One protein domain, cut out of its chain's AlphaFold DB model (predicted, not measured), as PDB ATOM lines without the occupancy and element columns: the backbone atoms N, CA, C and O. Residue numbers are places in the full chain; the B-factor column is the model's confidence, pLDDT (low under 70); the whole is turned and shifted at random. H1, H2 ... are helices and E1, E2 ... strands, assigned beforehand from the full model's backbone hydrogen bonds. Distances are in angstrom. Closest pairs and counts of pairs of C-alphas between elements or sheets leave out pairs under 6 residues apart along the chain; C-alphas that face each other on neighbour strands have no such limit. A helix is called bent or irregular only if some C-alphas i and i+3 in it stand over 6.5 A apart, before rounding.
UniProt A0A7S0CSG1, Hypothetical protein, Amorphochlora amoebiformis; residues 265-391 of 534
ATOM      1  N   ASN A 265     170.631 163.169 119.131       86.56
ATOM      2  CA  ASN A 265     170.817 161.882 118.476       86.56
ATOM      3  C   ASN A 265     169.677 160.922 118.856       86.56
ATOM      4  O   ASN A 265     169.553 160.512 120.014       86.56
ATOM      5  N   ASP A 266     168.872 160.531 117.871       84.69
ATOM      6  CA  ASP A 266     167.726 159.638 118.038       84.69
ATOM      7  C   ASP A 266     168.168 158.164 118.103       84.69
ATOM      8  O   ASP A 266     168.006 157.366 117.172       84.69
ATOM      9  N   ILE A 267     168.691 157.759 119.264       85.06
ATOM     10  CA  ILE A 267     169.191 156.391 119.493       85.06
ATOM     11  C   ILE A 267     168.089 155.342 119.258       85.06
ATOM     12  O   ILE A 267     168.357 154.254 118.750       85.06
ATOM     13  N   ARG A 268     166.827 155.658 119.579       86.50
ATOM     14  CA  ARG A 268     165.697 154.724 119.436       86.50
ATOM     15  C   ARG A 268     165.499 154.270 117.988       86.50
ATOM     16  O   ARG A 268     165.368 153.071 117.744       86.50
ATOM     17  N   LYS A 269     165.498 155.212 117.042       85.44
ATOM     18  CA  LYS A 269     165.317 154.917 115.611       85.44
ATOM     19  C   LYS A 269     166.512 154.135 115.062       85.44
ATOM     20  O   LYS A 269     166.329 153.195 114.291       85.44
ATOM     21  N   ILE A 270     167.723 154.447 115.528       86.62
ATOM     22  CA  ILE A 270     168.946 153.712 115.168       86.62
ATOM     23  C   ILE A 270     168.887 152.257 115.659       86.62
ATOM     24  O   ILE A 270     169.160 151.331 114.895       86.62
ATOM     25  N   VAL A 271     168.484 152.027 116.911       88.19
ATOM     26  CA  VAL A 271     168.327 150.670 117.462       88.19
ATOM     27  C   VAL A 271     167.254 149.897 116.699       88.19
ATOM     28  O   VAL A 271     167.463 148.733 116.360       88.19
ATOM     29  N   GLN A 272     166.134 150.543 116.368       87.00
ATOM     30  CA  GLN A 272     165.081 149.928 115.563       87.00
ATOM     31  C   GLN A 272     165.604 149.505 114.181       87.00
ATOM     32  O   GLN A 272     165.382 148.361 113.781       87.00
ATOM     33  N   MET A 273     166.368 150.363 113.498       85.31
ATOM     34  CA  MET A 273     167.026 150.030 112.228       85.31
ATOM     35  C   MET A 273     167.933 148.801 112.359       85.31
ATOM     36  O   MET A 273     167.793 147.845 111.595       85.31
ATOM     37  N   TYR A 274     168.839 148.794 113.340       85.94
ATOM     38  CA  TYR A 274     169.753 147.670 113.542       85.94
ATOM     39  C   TYR A 274     169.026 146.375 113.888       85.94
ATOM     40  O   TYR A 274     169.383 145.316 113.370       85.94
ATOM     41  N   SER A 275     167.983 146.456 114.715       86.62
ATOM     42  CA  SER A 275     167.173 145.293 115.069       86.62
ATOM     43  C   SER A 275     166.454 144.706 113.851       86.62
ATOM     44  O   SER A 275     166.445 143.489 113.677       86.62
ATOM     45  N   ALA A 276     165.936 145.553 112.954       85.88
ATOM     46  CA  ALA A 276     165.264 145.116 111.735       85.88
ATOM     47  C   ALA A 276     166.240 144.460 110.742       85.88
ATOM     48  O   ALA A 276     165.936 143.407 110.182       85.88
ATOM     49  N   ILE A 277     167.432 145.042 110.564       86.06
ATOM     50  CA  ILE A 277     168.473 144.478 109.692       86.06
ATOM     51  C   ILE A 277     168.994 143.151 110.260       86.06
ATOM     52  O   ILE A 277     169.191 142.201 109.504       86.06
ATOM     53  N   GLY A 278     169.183 143.064 111.579       87.81
ATOM     54  CA  GLY A 278     169.663 141.854 112.247       87.81
ATOM     55  C   GLY A 278     168.634 140.724 112.315       87.81
ATOM     56  O   GLY A 278     169.013 139.555 112.304       87.81
ATOM     57  N   ALA A 279     167.336 141.034 112.329       90.31
ATOM     58  CA  ALA A 279     166.285 140.020 112.411       90.31
ATOM     59  C   ALA A 279     166.287 139.061 111.208       90.31
ATOM     60  O   ALA A 279     166.054 137.865 111.376       90.31
ATOM     61  N   ILE A 280     166.582 139.552 109.999       88.31
ATOM     62  CA  ILE A 280     166.517 138.734 108.778       88.31
ATOM     63  C   ILE A 280     167.584 137.621 108.781       88.31
ATOM     64  O   ILE A 280     167.203 136.452 108.681       88.31
ATOM     65  N   PRO A 281     168.894 137.909 108.947       90.56
ATOM     66  CA  PRO A 281     169.910 136.862 109.056       90.56
ATOM     67  C   PRO A 281     169.661 135.886 110.203       90.56
ATOM     68  O   PRO A 281     169.962 134.701 110.064       90.56
ATOM     69  N   GLN A 282     169.092 136.360 111.314       90.81
ATOM     70  CA  GLN A 282     168.743 135.511 112.451       90.81
ATOM     71  C   GLN A 282     167.641 134.514 112.087       90.81
ATOM     72  O   GLN A 282     167.815 133.313 112.280       90.81
ATOM     73  N   ILE A 283     166.547 134.975 111.477       91.50
ATOM     74  CA  ILE A 283     165.448 134.100 111.040       91.50
ATOM     75  C   ILE A 283     165.938 133.082 110.006       91.50
ATOM     76  O   ILE A 283     165.581 131.909 110.091       91.50
ATOM     77  N   ILE A 284     166.781 133.503 109.058       90.56
ATOM     78  CA  ILE A 284     167.340 132.602 108.040       90.56
ATOM     79  C   ILE A 284     168.248 131.553 108.688       90.56
ATOM     80  O   ILE A 284     168.120 130.372 108.381       90.56
ATOM     81  N   SER A 285     169.132 131.958 109.601       91.88
ATOM     82  CA  SER A 285     170.078 131.042 110.253       91.88
ATOM     83  C   SER A 285     169.362 130.041 111.160       91.88
ATOM     84  O   SER A 285     169.651 128.847 111.113       91.88
ATOM     85  N   ILE A 286     168.384 130.509 111.943       92.88
ATOM     86  CA  ILE A 286     167.558 129.659 112.810       92.88
ATOM     87  C   ILE A 286     166.685 128.729 111.961       92.88
ATOM     88  O   ILE A 286     166.592 127.541 112.255       92.88
ATOM     89  N   GLY A 287     166.073 129.240 110.889       92.06
ATOM     90  CA  GLY A 287     165.244 128.452 109.979       92.06
ATOM     91  C   GLY A 287     166.037 127.375 109.241       92.06
ATOM     92  O   GLY A 287     165.587 126.232 109.164       92.06
ATOM     93  N   ALA A 288     167.236 127.705 108.757       91.44
ATOM     94  CA  ALA A 288     168.139 126.748 108.125       91.44
ATOM     95  C   ALA A 288     168.559 125.648 109.109       91.44
ATOM     96  O   ALA A 288     168.468 124.466 108.781       91.44
ATOM     97  N   TRP A 289     168.941 126.020 110.335       93.81
ATOM     98  CA  TRP A 289     169.252 125.050 111.385       93.81
ATOM     99  C   TRP A 289     168.051 124.148 111.713       93.81
ATOM    100  O   TRP A 289     168.194 122.922 111.754       93.81
ATOM    101  N   ALA A 290     166.866 124.731 111.909       92.50
ATOM    102  CA  ALA A 290     165.655 123.988 112.240       92.50
ATOM    103  C   ALA A 290     165.272 123.009 111.121       92.50
ATOM    104  O   ALA A 290     164.921 121.865 111.404       92.50
ATOM    105  N   LEU A 291     165.398 123.423 109.857       91.81
ATOM    106  CA  LEU A 291     165.114 122.582 108.697       91.81
ATOM    107  C   LEU A 291     166.090 121.403 108.596       91.81
ATOM    108  O   LEU A 291     165.654 120.266 108.431       91.81
ATOM    109  N   ILE A 292     167.394 121.655 108.736       90.88
ATOM    110  CA  ILE A 292     168.419 120.600 108.699       90.88
ATOM    111  C   ILE A 292     168.181 119.591 109.827       90.88
ATOM    112  O   ILE A 292     168.205 118.382 109.600       90.88
ATOM    113  N   SER A 293     167.883 120.083 111.029       89.88
ATOM    114  CA  SER A 293     167.640 119.241 112.205       89.88
ATOM    115  C   SER A 293     166.357 118.417 112.073       89.88
ATOM    116  O   SER A 293     166.320 117.259 112.493       89.88
ATOM    117  N   LEU A 294     165.326 118.979 111.432       92.69
ATOM    118  CA  LEU A 294     164.078 118.282 111.126       92.69
ATOM    119  C   LEU A 294     164.285 117.171 110.087       92.69
ATOM    120  O   LEU A 294     163.733 116.086 110.245       92.69
ATOM    121  N   ILE A 295     165.077 117.418 109.040       91.38
ATOM    122  CA  ILE A 295     165.355 116.423 107.991       91.38
ATOM    123  C   ILE A 295     166.220 115.282 108.540       91.38
ATOM    124  O   ILE A 295     165.955 114.120 108.248       91.38
ATOM    125  N   ALA A 296     167.234 115.599 109.348       90.81
ATOM    126  CA  ALA A 296     168.187 114.610 109.845       90.81
ATOM    127  C   ALA A 296     167.639 113.737 110.988       90.81
ATOM    128  O   ALA A 296     168.008 112.570 111.089       90.81
ATOM    129  N   GLY A 297     166.785 114.283 111.861       86.25
ATOM    130  CA  GLY A 297     166.341 113.590 113.080       86.25
ATOM    131  C   GLY A 297     164.857 113.738 113.412       86.25
ATOM    132  O   GLY A 297     164.447 113.423 114.533       86.25
ATOM    133  N   GLY A 298     164.043 114.248 112.485       91.44
ATOM    134  CA  GLY A 298     162.632 114.534 112.734       91.44
ATOM    135  C   GLY A 298     162.424 115.584 113.839       91.44
ATOM    136  O   GLY A 298     163.338 116.336 114.186       91.44
ATOM    137  N   PRO A 299     161.226 115.643 114.448       91.25
ATOM    138  CA  PRO A 299     160.934 116.582 115.535       91.25
ATOM    139  C   PRO A 299     161.846 116.409 116.761       91.25
ATOM    140  O   PRO A 299     162.182 117.388 117.427       91.25
ATOM    141  N   ALA A 300     162.287 115.177 117.040       91.12
ATOM    142  CA  ALA A 300     163.209 114.884 118.134       91.12
ATOM    143  C   ALA A 300     164.617 115.448 117.875       91.12
ATOM    144  O   ALA A 300     165.262 115.932 118.803       91.12
ATOM    145  N   GLY A 301     165.068 115.457 116.614       87.06
ATOM    146  CA  GLY A 301     166.351 116.029 116.205       87.06
ATOM    147  C   GLY A 301     166.457 117.532 116.465       87.06
ATOM    148  O   GLY A 301     167.508 118.005 116.896       87.06
ATOM    149  N   VAL A 302     165.366 118.284 116.287       89.31
ATOM    150  CA  VAL A 302     165.327 119.730 116.584       89.31
ATOM    151  C   VAL A 302     165.523 119.988 118.077       89.31
ATOM    152  O   VAL A 302     166.318 120.843 118.454       89.31
ATOM    153  N   VAL A 303     164.846 119.225 118.939       91.12
ATOM    154  CA  VAL A 303     164.971 119.375 120.398       91.12
ATOM    155  C   VAL A 303     166.348 118.916 120.880       91.12
ATOM    156  O   VAL A 303     166.974 119.602 121.684       91.12
ATOM    157  N   ALA A 304     166.851 117.798 120.351       90.88
ATOM    158  CA  ALA A 304     168.152 117.245 120.724       90.88
ATOM    159  C   ALA A 304     169.320 118.166 120.338       90.88
ATOM    160  O   ALA A 304     170.298 118.269 121.074       90.88
ATOM    161  N   THR A 305     169.212 118.859 119.202       90.06
ATOM    162  CA  THR A 305     170.249 119.784 118.722       90.06
ATOM    163  C   THR A 305     170.018 121.229 119.152       90.06
ATOM    164  O   THR A 305     170.894 122.055 118.929       90.06
ATOM    165  N   ALA A 306     168.901 121.571 119.807       91.00
ATOM    166  CA  ALA A 306     168.615 122.940 120.250       91.00
ATOM    167  C   ALA A 306     169.699 123.559 121.158       91.00
ATOM    168  O   ALA A 306     170.036 124.724 120.926       91.00
ATOM    169  N   PRO A 307     170.299 122.835 122.133       92.81
ATOM    170  CA  PRO A 307     171.307 123.414 123.024       92.81
ATOM    171  C   PRO A 307     172.566 123.910 122.303       92.81
ATOM    172  O   PRO A 307     173.182 124.870 122.754       92.81
ATOM    173  N   SER A 308     172.948 123.280 121.189       88.06
ATOM    174  CA  SER A 308     174.120 123.664 120.389       88.06
ATOM    175  C   SER A 308     173.747 124.453 119.131       88.06
ATOM    176  O   SER A 308     174.459 125.372 118.729       88.06
ATOM    177  N   GLY A 309     172.605 124.138 118.530       90.06
ATOM    178  CA  GLY A 309     172.124 124.691 117.274       90.06
ATOM    179  C   GLY A 309     171.548 126.097 117.375       90.06
ATOM    180  O   GLY A 309     171.817 126.919 116.499       90.06
ATOM    181  N   LEU A 310     170.818 126.427 118.447       89.94
ATOM    182  CA  LEU A 310     170.318 127.792 118.655       89.94
ATOM    183  C   LEU A 310     171.459 128.796 118.902       89.94
ATOM    184  O   LEU A 310     171.481 129.822 118.224       89.94
ATOM    185  N   PRO A 311     172.456 128.524 119.771       92.81
ATOM    186  CA  PRO A 311     173.611 129.411 119.905       92.81
ATOM    187  C   PRO A 311     174.437 129.519 118.618       92.81
ATOM    188  O   PRO A 311     174.834 130.620 118.245       92.81
ATOM    189  N   ALA A 312     174.665 128.404 117.911       91.00
ATOM    190  CA  ALA A 312     175.431 128.408 116.665       91.00
ATOM    191  C   ALA A 312     174.729 129.202 115.550       91.00
ATOM    192  O   ALA A 312     175.364 130.011 114.875       91.00
ATOM    193  N   SER A 313     173.415 129.025 115.386       89.88
ATOM    194  CA  SER A 313     172.616 129.805 114.431       89.88
ATOM    195  C   SER A 313     172.507 131.276 114.836       89.88
ATOM    196  O   SER A 313     172.606 132.146 113.971       89.88
ATOM    197  N   GLY A 314     172.407 131.565 116.137       90.31
ATOM    198  CA  GLY A 314     172.462 132.919 116.684       90.31
ATOM    199  C   GLY A 314     173.778 133.634 116.369       90.31
ATOM    200  O   GLY A 314     173.776 134.774 115.895       90.31
ATOM    201  N   ALA A 315     174.905 132.946 116.571       91.62
ATOM    202  CA  ALA A 315     176.239 133.451 116.252       91.62
ATOM    203  C   ALA A 315     176.423 133.651 114.740       91.62
ATOM    204  O   ALA A 315     176.887 134.708 114.314       91.62
ATOM    205  N   ALA A 316     175.996 132.685 113.919       91.12
ATOM    206  CA  ALA A 316     176.025 132.809 112.463       91.12
ATOM    207  C   ALA A 316     175.202 134.017 111.982       91.12
ATOM    208  O   ALA A 316     175.699 134.837 111.207       91.12
ATOM    209  N   GLY A 317     173.985 134.192 112.506       91.25
ATOM    210  CA  GLY A 317     173.133 135.340 112.199       91.25
ATOM    211  C   GLY A 317     173.766 136.673 112.608       91.25
ATOM    212  O   GLY A 317     173.708 137.643 111.849       91.25
ATOM    213  N   ALA A 318     174.428 136.728 113.767       90.00
ATOM    214  CA  ALA A 318     175.109 137.931 114.246       90.00
ATOM    215  C   ALA A 318     176.330 138.282 113.382       90.00
ATOM    216  O   ALA A 318     176.508 139.445 113.010       90.00
ATOM    217  N   LEU A 319     177.128 137.282 112.992       91.69
ATOM    218  CA  LEU A 319     178.266 137.463 112.087       91.69
ATOM    219  C   LEU A 319     177.808 137.995 110.730       91.69
ATOM    220  O   LEU A 319     178.316 139.017 110.267       91.69
ATOM    221  N   ILE A 320     176.800 137.359 110.125       90.12
ATOM    222  CA  ILE A 320     176.221 137.806 108.851       90.12
ATOM    223  C   ILE A 320     175.697 139.240 108.980       90.12
ATOM    224  O   ILE A 320     175.958 140.069 108.110       90.12
ATOM    225  N   THR A 321     175.026 139.568 110.087       89.25
ATOM    226  CA  THR A 321     174.554 140.934 110.355       89.25
ATOM    227  C   THR A 321     175.716 141.927 110.384       89.25
ATOM    228  O   THR A 321     175.655 142.953 109.712       89.25
ATOM    229  N   SER A 322     176.817 141.617 111.077       88.25
ATOM    230  CA  SER A 322     178.007 142.480 111.100       88.25
ATOM    231  C   SER A 322     178.613 142.682 109.706       88.25
ATOM    232  O   SER A 322     179.042 143.793 109.380       88.25
ATOM    233  N   PHE A 323     178.643 141.639 108.872       88.81
ATOM    234  CA  PHE A 323     179.090 141.750 107.482       88.81
ATOM    235  C   PHE A 323     178.166 142.652 106.660       88.81
ATOM    236  O   PHE A 323     178.659 143.513 105.929       88.81
ATOM    237  N   ILE A 324     176.847 142.511 106.815       86.56
ATOM    238  CA  ILE A 324     175.850 143.344 106.128       86.56
ATOM    239  C   ILE A 324     176.007 144.813 106.525       86.56
ATOM    240  O   ILE A 324     176.033 145.678 105.653       86.56
ATOM    241  N   LEU A 325     176.171 145.111 107.815       85.50
ATOM    242  CA  LEU A 325     176.342 146.488 108.290       85.50
ATOM    243  C   LEU A 325     177.614 147.133 107.737       85.50
ATOM    244  O   LEU A 325     177.576 148.278 107.284       85.50
ATOM    245  N   LYS A 326     178.721 146.384 107.690       85.19
ATOM    246  CA  LYS A 326     179.976 146.851 107.085       85.19
ATOM    247  C   LYS A 326     179.840 147.049 105.572       85.19
ATOM    248  O   LYS A 326     180.351 148.026 105.033       85.19
ATOM    249  N   TYR A 327     179.126 146.152 104.895       83.81
ATOM    250  CA  TYR A 327     178.877 146.230 103.456       83.81
ATOM    251  C   TYR A 327     177.985 147.426 103.082       83.81
ATOM    252  O   TYR A 327     178.264 148.133 102.113       83.81
ATOM    253  N   LEU A 328     176.950 147.696 103.883       79.75
ATOM    254  CA  LEU A 328     176.055 148.845 103.722       79.75
ATOM    255  C   LEU A 328     176.656 150.165 104.230       79.75
ATOM    256  O   LEU A 328     176.034 151.212 104.047       79.75
ATOM    257  N   LYS A 329     177.857 150.125 104.827       79.94
ATOM    258  CA  LYS A 329     178.548 151.279 105.429       79.94
ATOM    259  C   LYS A 329     177.702 151.959 106.514       79.94
ATOM    260  O   LYS A 329     177.604 153.179 106.578       79.94
ATOM    261  N   LEU A 330     177.059 151.134 107.340       80.50
ATOM    262  CA  LEU A 330     176.235 151.523 108.488       80.50
ATOM    263  C   LEU A 330     176.969 151.233 109.809       80.50
ATOM    264  O   LEU A 330     176.364 150.781 110.778       80.50
ATOM    265  N   ASP A 331     178.285 151.415 109.849       73.69
ATOM    266  CA  ASP A 331     179.134 151.132 111.013       73.69
ATOM    267  C   ASP A 331     179.054 152.218 112.101       73.69
ATOM    268  O   ASP A 331     179.311 151.915 113.267       73.69
ATOM    269  N   LYS A 332     178.653 153.449 111.745       76.62
ATOM    270  CA  LYS A 332     178.360 154.556 112.679       76.62
ATOM    271  C   LYS A 332     177.247 155.475 112.148       76.62
ATOM    272  O   LYS A 332     177.544 156.534 111.604       76.62
ATOM    273  N   PRO A 333     175.978 155.058 112.225       81.06
ATOM    274  CA  PRO A 333     174.854 155.907 111.888       81.06
ATOM    275  C   PRO A 333     174.614 156.890 113.033       81.06
ATOM    276  O   PRO A 333     174.370 156.480 114.169       81.06
ATOM    277  N   GLU A 334     174.650 158.175 112.724       84.31
ATOM    278  CA  GLU A 334     174.183 159.227 113.619       84.31
ATOM    279  C   GLU A 334     172.926 159.834 113.002       84.31
ATOM    280  O   GLU A 334     172.928 160.292 111.861       84.31
ATOM    281  N   LEU A 335     171.814 159.773 113.732       88.50
ATOM    282  CA  LEU A 335     170.548 160.337 113.292       88.50
ATOM    283  C   LEU A 335     170.286 161.569 114.139       88.50
ATOM    284  O   LEU A 335     169.764 161.475 115.249       88.50
ATOM    285  N   LEU A 336     170.688 162.716 113.611       87.81
ATOM    286  CA  LEU A 336     170.505 163.985 114.288       87.81
ATOM    287  C   LEU A 336     169.107 164.510 113.983       87.81
ATOM    288  O   LEU A 336     168.735 164.715 112.826       87.81
ATOM    289  N   THR A 337     168.334 164.716 115.037       87.12
ATOM    290  CA  THR A 337     166.989 165.280 114.984       87.12
ATOM    291  C   THR A 337     166.958 166.645 115.634       87.12
ATOM    292  O   THR A 337     167.697 166.927 116.577       87.12
ATOM    293  N   GLY A 338     166.123 167.514 115.089       87.06
ATOM    294  CA  GLY A 338     165.921 168.861 115.582       87.06
ATOM    295  C   GLY A 338     164.560 169.385 115.160       87.06
ATOM    296  O   GLY A 338     163.797 168.725 114.453       87.06
ATOM    297  N   THR A 339     164.258 170.595 115.597       86.06
ATOM    298  CA  THR A 339     163.041 171.313 115.221       86.06
ATOM    299  C   THR A 339     163.365 172.339 114.152       86.06
ATOM    300  O   THR A 339     164.378 173.034 114.233       86.06
ATOM    301  N   CYS A 340     162.505 172.453 113.142       84.56
ATOM    302  CA  CYS A 340     162.644 173.494 112.140       84.56
ATOM    303  C   CYS A 340     162.473 174.869 112.805       84.56
ATOM    304  O   CYS A 340     161.456 175.097 113.454       84.56
ATOM    305  N   PRO A 341     163.393 175.819 112.584       76.81
ATOM    306  CA  PRO A 341     163.316 177.135 113.210       76.81
ATOM    307  C   PRO A 341     162.214 178.037 112.653       76.81
ATOM    308  O   PRO A 341     161.913 179.057 113.259       76.81
ATOM    309  N   CYS A 342     161.588 177.678 111.531       74.44
ATOM    310  CA  CYS A 342     160.487 178.458 110.967       74.44
ATOM    311  C   CYS A 342     159.100 177.958 111.372       74.44
ATOM    312  O   CYS A 342     158.203 178.757 111.576       74.44
ATOM    313  N   CYS A 343     158.896 176.639 111.405       74.62
ATOM    314  CA  CYS A 343     157.563 176.038 111.561       74.62
ATOM    315  C   CYS A 343     157.493 175.004 112.687       74.62
ATOM    316  O   CYS A 343     156.510 174.276 112.781       74.62
ATOM    317  N   GLU A 344     158.562 174.882 113.477       79.44
ATOM    318  CA  GLU A 344     158.682 173.987 114.636       79.44
ATOM    319  C   GLU A 344     158.501 172.492 114.326       79.44
ATOM    320  O   GLU A 344     158.588 171.650 115.218       79.44
ATOM    321  N   SER A 345     158.317 172.118 113.057       82.88
ATOM    322  CA  SER A 345     158.175 170.723 112.660       82.88
ATOM    323  C   SER A 345     159.481 169.960 112.841       82.88
ATOM    324  O   SER A 345     160.559 170.490 112.558       82.88
ATOM    325  N   GLU A 346     159.383 168.689 113.218       84.56
ATOM    326  CA  GLU A 346     160.540 167.809 113.348       84.56
ATOM    327  C   GLU A 346     161.270 167.638 112.011       84.56
ATOM    328  O   GLU A 346     160.680 167.370 110.962       84.56
ATOM    329  N   VAL A 347     162.588 167.785 112.062       88.25
ATOM    330  CA  VAL A 347     163.504 167.585 110.943       88.25
ATOM    331  C   VAL A 347     164.621 166.654 111.393       88.25
ATOM    332  O   VAL A 347     165.117 166.739 112.513       88.25
ATOM    333  N   ALA A 348     165.015 165.739 110.516       88.06
ATOM    334  CA  ALA A 348     166.045 164.751 110.803       88.06
ATOM    335  C   ALA A 348     167.055 164.700 109.661       88.06
ATOM    336  O   ALA A 348     166.677 164.846 108.495       88.06
ATOM    337  N   ALA A 349     168.315 164.451 109.998       87.12
ATOM    338  CA  ALA A 349     169.389 164.211 109.051       87.12
ATOM    339  C   ALA A 349     170.177 162.969 109.463       87.12
ATOM    340  O   ALA A 349     170.519 162.789 110.634       87.12
ATOM    341  N   PHE A 350     170.457 162.114 108.485       87.12
ATOM    342  CA  PHE A 350     171.281 160.932 108.674       87.12
ATOM    343  C   PHE A 350     172.731 161.225 108.299       87.12
ATOM    344  O   PHE A 350     173.018 161.546 107.144       87.12
ATOM    345  N   PHE A 351     173.631 161.008 109.251       84.88
ATOM    346  CA  PHE A 351     175.073 161.050 109.072       84.88
ATOM    347  C   PHE A 351     175.648 159.634 109.127       84.88
ATOM    348  O   PHE A 351     175.265 158.794 109.944       84.88
ATOM    349  N   GLY A 352     176.560 159.352 108.209       78.75
ATOM    350  CA  GLY A 352     177.299 158.105 108.120       78.75
ATOM    351  C   GLY A 352     178.726 158.353 107.631       78.75
ATOM    352  O   GLY A 352     179.096 159.471 107.286       78.75
ATOM    353  N   PRO A 353     179.552 157.307 107.508       71.62
ATOM    354  CA  PRO A 353     180.975 157.448 107.180       71.62
ATOM    355  C   PRO A 353     181.257 158.104 105.813       71.62
ATOM    356  O   PRO A 353     182.359 158.595 105.587       71.62
ATOM    357  N   GLU A 354     180.296 158.087 104.882       67.81
ATOM    358  CA  GLU A 354     180.417 158.730 103.563       67.81
ATOM    359  C   GLU A 354     179.651 160.053 103.433       67.81
ATOM    360  O   GLU A 354     179.672 160.659 102.356       67.81
ATOM    361  N   THR A 355     178.927 160.489 104.464       68.62
ATOM    362  CA  THR A 355     178.226 161.773 104.403       68.62
ATOM    363  C   THR A 355     179.205 162.908 104.661       68.62
ATOM    364  O   THR A 355     180.194 162.758 105.376       68.62
ATOM    365  N   SER A 356     178.961 164.059 104.037       70.69
ATOM    366  CA  SER A 356     179.684 165.275 104.391       70.69
ATOM    367  C   SER A 356     179.338 165.674 105.825       70.69
ATOM    368  O   SER A 356     178.195 165.518 106.243       70.69
ATOM    369  N   LYS A 357     180.315 166.238 106.542       78.75
ATOM    370  CA  LYS A 357     180.154 166.754 107.916       78.75
ATOM    371  C   LYS A 357     179.036 167.794 108.045       78.75
ATOM    372  O   LYS A 357     178.473 167.984 109.116       78.75
ATOM    373  N   THR A 358     178.723 168.461 106.936       80.75
ATOM    374  CA  THR A 358     177.617 169.404 106.816       80.75
ATOM    375  C   THR A 358     176.647 168.897 105.756       80.75
ATOM    376  O   THR A 358     177.073 168.505 104.660       80.75
ATOM    377  N   GLN A 359     175.351 168.905 106.058       81.50
ATOM    378  CA  GLN A 359     174.302 168.494 105.127       81.50
ATOM    379  C   GLN A 359     173.200 169.550 105.036       81.50
ATOM    380  O   GLN A 359     172.656 170.000 106.040       81.50
ATOM    381  N   GLU A 360     172.830 169.900 103.807       84.06
ATOM    382  CA  GLU A 360     171.643 170.704 103.531       84.06
ATOM    383  C   GLU A 360     170.385 169.834 103.585       84.06
ATOM    384  O   GLU A 360     170.248 168.840 102.860       84.06
ATOM    385  N   VAL A 361     169.445 170.234 104.435       85.69
ATOM    386  CA  VAL A 361     168.150 169.587 104.636       85.69
ATOM    387  C   VAL A 361     167.054 170.587 104.303       85.69
ATOM    388  O   VAL A 361     167.145 171.771 104.619       85.69
ATOM    389  N   LYS A 362     166.002 170.113 103.639       85.81
ATOM    390  CA  LYS A 362     164.802 170.905 103.364       85.81
ATOM    391  C   LYS A 362     163.704 170.486 104.324       85.81
ATOM    392  O   LYS A 362     163.421 169.292 104.433       85.81
ATOM    393  N   CYS A 363     163.081 171.453 104.986       83.62
ATOM    394  CA  CYS A 363     161.887 171.192 105.777       83.62
ATOM    395  C   CYS A 363     160.745 170.725 104.864       83.62
ATOM    396  O   CYS A 363     160.524 171.310 103.806       83.62
ATOM    397  N   GLN A 364     160.006 169.689 105.261       80.19
ATOM    398  CA  GLN A 364     158.873 169.194 104.471       80.19
ATOM    399  C   GLN A 364     157.633 170.092 104.593       80.19
ATOM    400  O   GLN A 364     156.838 170.152 103.661       80.19
ATOM    401  N   THR A 365     157.491 170.803 105.714       80.69
ATOM    402  CA  THR A 365     156.329 171.649 106.013       80.69
ATOM    403  C   THR A 365     156.478 173.045 105.410       80.69
ATOM    404  O   THR A 365     155.614 173.487 104.664       80.69
ATOM    405  N   CYS A 366     157.597 173.728 105.686       73.88
ATOM    406  CA  CYS A 366     157.821 175.114 105.252       73.88
ATOM    407  C   CYS A 366     158.782 175.258 104.062       73.88
ATOM    408  O   CYS A 366     159.037 176.368 103.613       73.88
ATOM    409  N   SER A 367     159.342 174.160 103.540       78.12
ATOM    410  CA  SER A 367     160.310 174.160 102.424       78.12
ATOM    411  C   SER A 367     161.623 174.922 102.658       78.12
ATOM    412  O   SER A 367     162.469 174.971 101.763       78.12
ATOM    413  N   THR A 368     161.851 175.447 103.861       78.56
ATOM    414  CA  THR A 368     163.082 176.155 104.217       78.56
ATOM    415  C   THR A 368     164.287 175.229 104.162       78.56
ATOM    416  O   THR A 368     164.276 174.125 104.715       78.56
ATOM    417  N   THR A 369     165.339 175.692 103.496       82.75
ATOM    418  CA  THR A 369     166.655 175.053 103.487       82.75
ATOM    419  C   THR A 369     167.404 175.399 104.762       82.75
ATOM    420  O   THR A 369     167.511 176.571 105.119       82.75
ATOM    421  N   MET A 370     167.946 174.388 105.422       83.50
ATOM    422  CA  MET A 370     168.752 174.539 106.624       83.50
ATOM    423  C   MET A 370     169.974 173.626 106.559       83.50
ATOM    424  O   MET A 370     169.930 172.557 105.947       83.50
ATOM    425  N   THR A 371     171.068 174.053 107.175       85.75
ATOM    426  CA  THR A 371     172.332 173.315 107.190       85.75
ATOM    427  C   THR A 371     172.550 172.683 108.553       85.75
ATOM    428  O   THR A 371     172.607 173.365 109.575       85.75
ATOM    429  N   PHE A 372     172.662 171.361 108.558       86.44
ATOM    430  CA  PHE A 372     172.975 170.564 109.733       86.44
ATOM    431  C   PHE A 372     174.485 170.364 109.785       86.44
ATOM    432  O   PHE A 372     175.066 169.935 108.784       86.44
ATOM    433  N   ASP A 373     175.103 170.639 110.929       83.69
ATOM    434  CA  ASP A 373     176.512 170.347 111.176       83.69
ATOM    435  C   ASP A 373     176.650 169.231 112.218       83.69
ATOM    436  O   ASP A 373     176.168 169.348 113.349       83.69
ATOM    437  N   GLU A 374     177.310 168.144 111.821       82.19
ATOM    438  CA  GLU A 374     177.586 166.977 112.662       82.19
ATOM    439  C   GLU A 374     178.584 167.302 113.781       82.19
ATOM    440  O   GLU A 374     178.408 166.868 114.916       82.19
ATOM    441  N   GLN A 375     179.623 168.095 113.494       78.56
ATOM    442  CA  GLN A 375     180.703 168.362 114.450       78.56
ATOM    443  C   GLN A 375     180.246 169.278 115.579       78.56
ATOM    444  O   GLN A 375     180.674 169.124 116.724       78.56
ATOM    445  N   LEU A 376     179.394 170.245 115.242       77.38
ATOM    446  CA  LEU A 376     178.823 171.169 116.216       77.38
ATOM    447  C   LEU A 376     177.561 170.601 116.874       77.38
ATOM    448  O   LEU A 376     177.176 171.081 117.942       77.38
ATOM    449  N   GLY A 377     176.915 169.605 116.253       80.31
ATOM    450  CA  GLY A 377     175.612 169.093 116.675       80.31
ATOM    451  C   GLY A 377     174.543 170.186 116.653       80.31
ATOM    452  O   GLY A 377     173.682 170.227 117.534       80.31
ATOM    453  N   ARG A 378     174.649 171.127 115.701       82.00
ATOM    454  CA  ARG A 378     173.818 172.338 115.623       82.00
ATOM    455  C   ARG A 378     173.370 172.664 114.201       82.00
ATOM    456  O   ARG A 378     174.004 172.258 113.226       82.00
ATOM    457  N   ILE A 379     172.274 173.415 114.095       82.56
ATOM    458  CA  ILE A 379     171.844 174.029 112.833       82.56
ATOM    459  C   ILE A 379     172.673 175.305 112.636       82.56
ATOM    460  O   ILE A 379     172.630 176.196 113.481       82.56
ATOM    461  N   THR A 380     173.447 175.390 111.552       78.50
ATOM    462  CA  THR A 380     174.365 176.522 111.296       78.50
ATOM    463  C   THR A 380     173.723 177.645 110.493       78.50
ATOM    464  O   THR A 380     174.003 178.816 110.734       78.50
ATOM    465  N   SER A 381     172.795 177.316 109.597       76.94
ATOM    466  CA  SER A 381     172.002 178.295 108.860       76.94
ATOM    467  C   SER A 381     170.602 177.767 108.574       76.94
ATOM    468  O   SER A 381     170.398 176.557 108.435       76.94
ATOM    469  N   ALA A 382     169.627 178.667 108.490       73.75
ATOM    470  CA  ALA A 382     168.268 178.351 108.069       73.75
ATOM    471  C   ALA A 382     167.675 179.524 107.288       73.75
ATOM    472  O   ALA A 382     167.706 180.658 107.746       73.75
ATOM    473  N   GLY A 383     167.133 179.257 106.099       64.56
ATOM    474  CA  GLY A 383     166.384 180.252 105.326       64.56
ATOM    475  C   GLY A 383     167.189 181.441 104.796       64.56
ATOM    476  O   GLY A 383     166.579 182.367 104.291       64.56
ATOM    477  N   GLY A 384     168.525 181.401 104.857       62.09
ATOM    478  CA  GLY A 384     169.393 182.537 104.515       62.09
ATOM    479  C   GLY A 384     170.009 183.224 105.736       62.09
ATOM    480  O   GLY A 384     170.979 183.957 105.584       62.09
ATOM    481  N   PHE A 385     169.528 182.906 106.940       60.47
ATOM    482  CA  PHE A 385     170.080 183.406 108.193       60.47
ATOM    483  C   PHE A 385     171.175 182.482 108.715       60.47
ATOM    484  O   PHE A 385     170.972 181.271 108.848       60.47
ATOM    485  N   GLU A 386     172.328 183.061 109.035       62.56
ATOM    486  CA  GLU A 386     173.413 182.377 109.728       62.56
ATOM    487  C   GLU A 386     173.231 182.544 111.241       62.56
ATOM    488  O   GLU A 386     173.062 183.655 111.750       62.56
ATOM    489  N   TYR A 387     173.253 181.436 111.982       61.47
ATOM    490  CA  TYR A 387     173.250 181.513 113.436       61.47
ATOM    491  C   TYR A 387     174.619 182.024 113.881       61.47
ATOM    492  O   TYR A 387     175.620 181.322 113.734       61.47
ATOM    493  N   LEU A 388     174.676 183.238 114.441       46.44
ATOM    494  CA  LEU A 388     175.895 183.760 115.055       46.44
ATOM    495  C   LEU A 388     176.317 182.823 116.195       46.44
ATOM    496  O   LEU A 388     175.757 182.840 117.293       46.44
ATOM    497  N   SER A 389     177.303 181.974 115.909       41.62
ATOM    498  CA  SER A 389     177.957 181.110 116.881       41.62
ATOM    499  C   SER A 389     178.669 181.985 117.910       41.62
ATOM    500  O   SER A 389     179.819 182.383 117.720       41.62
ATOM    501  N   ASN A 390     178.019 182.248 119.042       37.19
ATOM    502  CA  ASN A 390     178.732 182.673 120.239       37.19
ATOM    503  C   ASN A 390     179.553 181.474 120.741       37.19
ATOM    504  O   ASN A 390     179.041 180.610 121.445       37.19
ATOM    505  N   ASN A 391     180.803 181.415 120.279       38.22
ATOM    506  CA  ASN A 391     181.951 180.660 120.787       38.22
ATOM    507  C   ASN A 391     181.665 179.347 121.548       38.22
ATOM    508  O   ASN A 391     181.379 179.336 122.738       38.22
TER     509      ASN A 391
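This is residues 265 to 391 of the 534 residues of the protein "Hypothetical protein" of Amorphochlora amoebiformis (UniProt A0A7S0CSG1). A long helix folds back on itself as two arms, H1a and H1b, making a stalk; at one end sits a small head, a sandwich of two small sheets face to face, E1 E2 and E3 E4 E5, their strands at 45 degrees. The printed part has 127 residues, with one named helix, then five named strands; both sheets are antiparallel and the class is mixed, helices and strands. It is an extended rod of 70 by 26 by 20 A, radius of gyration of the C-alphas 22.3 A.

H1, residues 267 to 327, was assigned as one helix by its hydrogen bonds but is bent: C-alphas 296 and 299 are 9.4 A apart. Its arms, H1a, residues 267 to 296, and H1b, residues 299 to 327, touch, opposite ways at a steep tilt of 39 degrees, closest at C-alphas of Gln 282 and Gly 317, 4.4 A. H1b is irregular, with C-alphas 304 and 307 7.3 A apart. O i to N i+4 pairs are within hydrogen-bond range in 24 of 26 in H1a and 21 of 25 in H1b. E1, residues 334 to 339, and E2, residues 346 to 351, form a hairpin, with N 336 and O 349 at 3.0 A. E3, residues 358 to 362, E4, residues 369 to 373, and E5, residues 378 to 382, form a meander, each strand the antiparallel neighbour of the one before; N 361 and O 370 are 2.8 A apart, N 371 and O 381 2.9 A. The closest C-alphas of E2 and E3, Ala 349 and Val 361, are 7.1 A apart.

H1a is 42.9 A long from C-alpha 267 at (169.191, 156.391, 119.493), H1b 36.7 A. E1 is 16.5 A long and E2 16.6 A. E5 ends at C-alpha 382, (168.268, 178.351, 108.069).

The C-alphas of Gly 297 and Leu 388 are farthest apart, 70.8 A. The printed part has no cut and no long link. Residues 354 to 355 and 383 to 391 have pLDDT under 70.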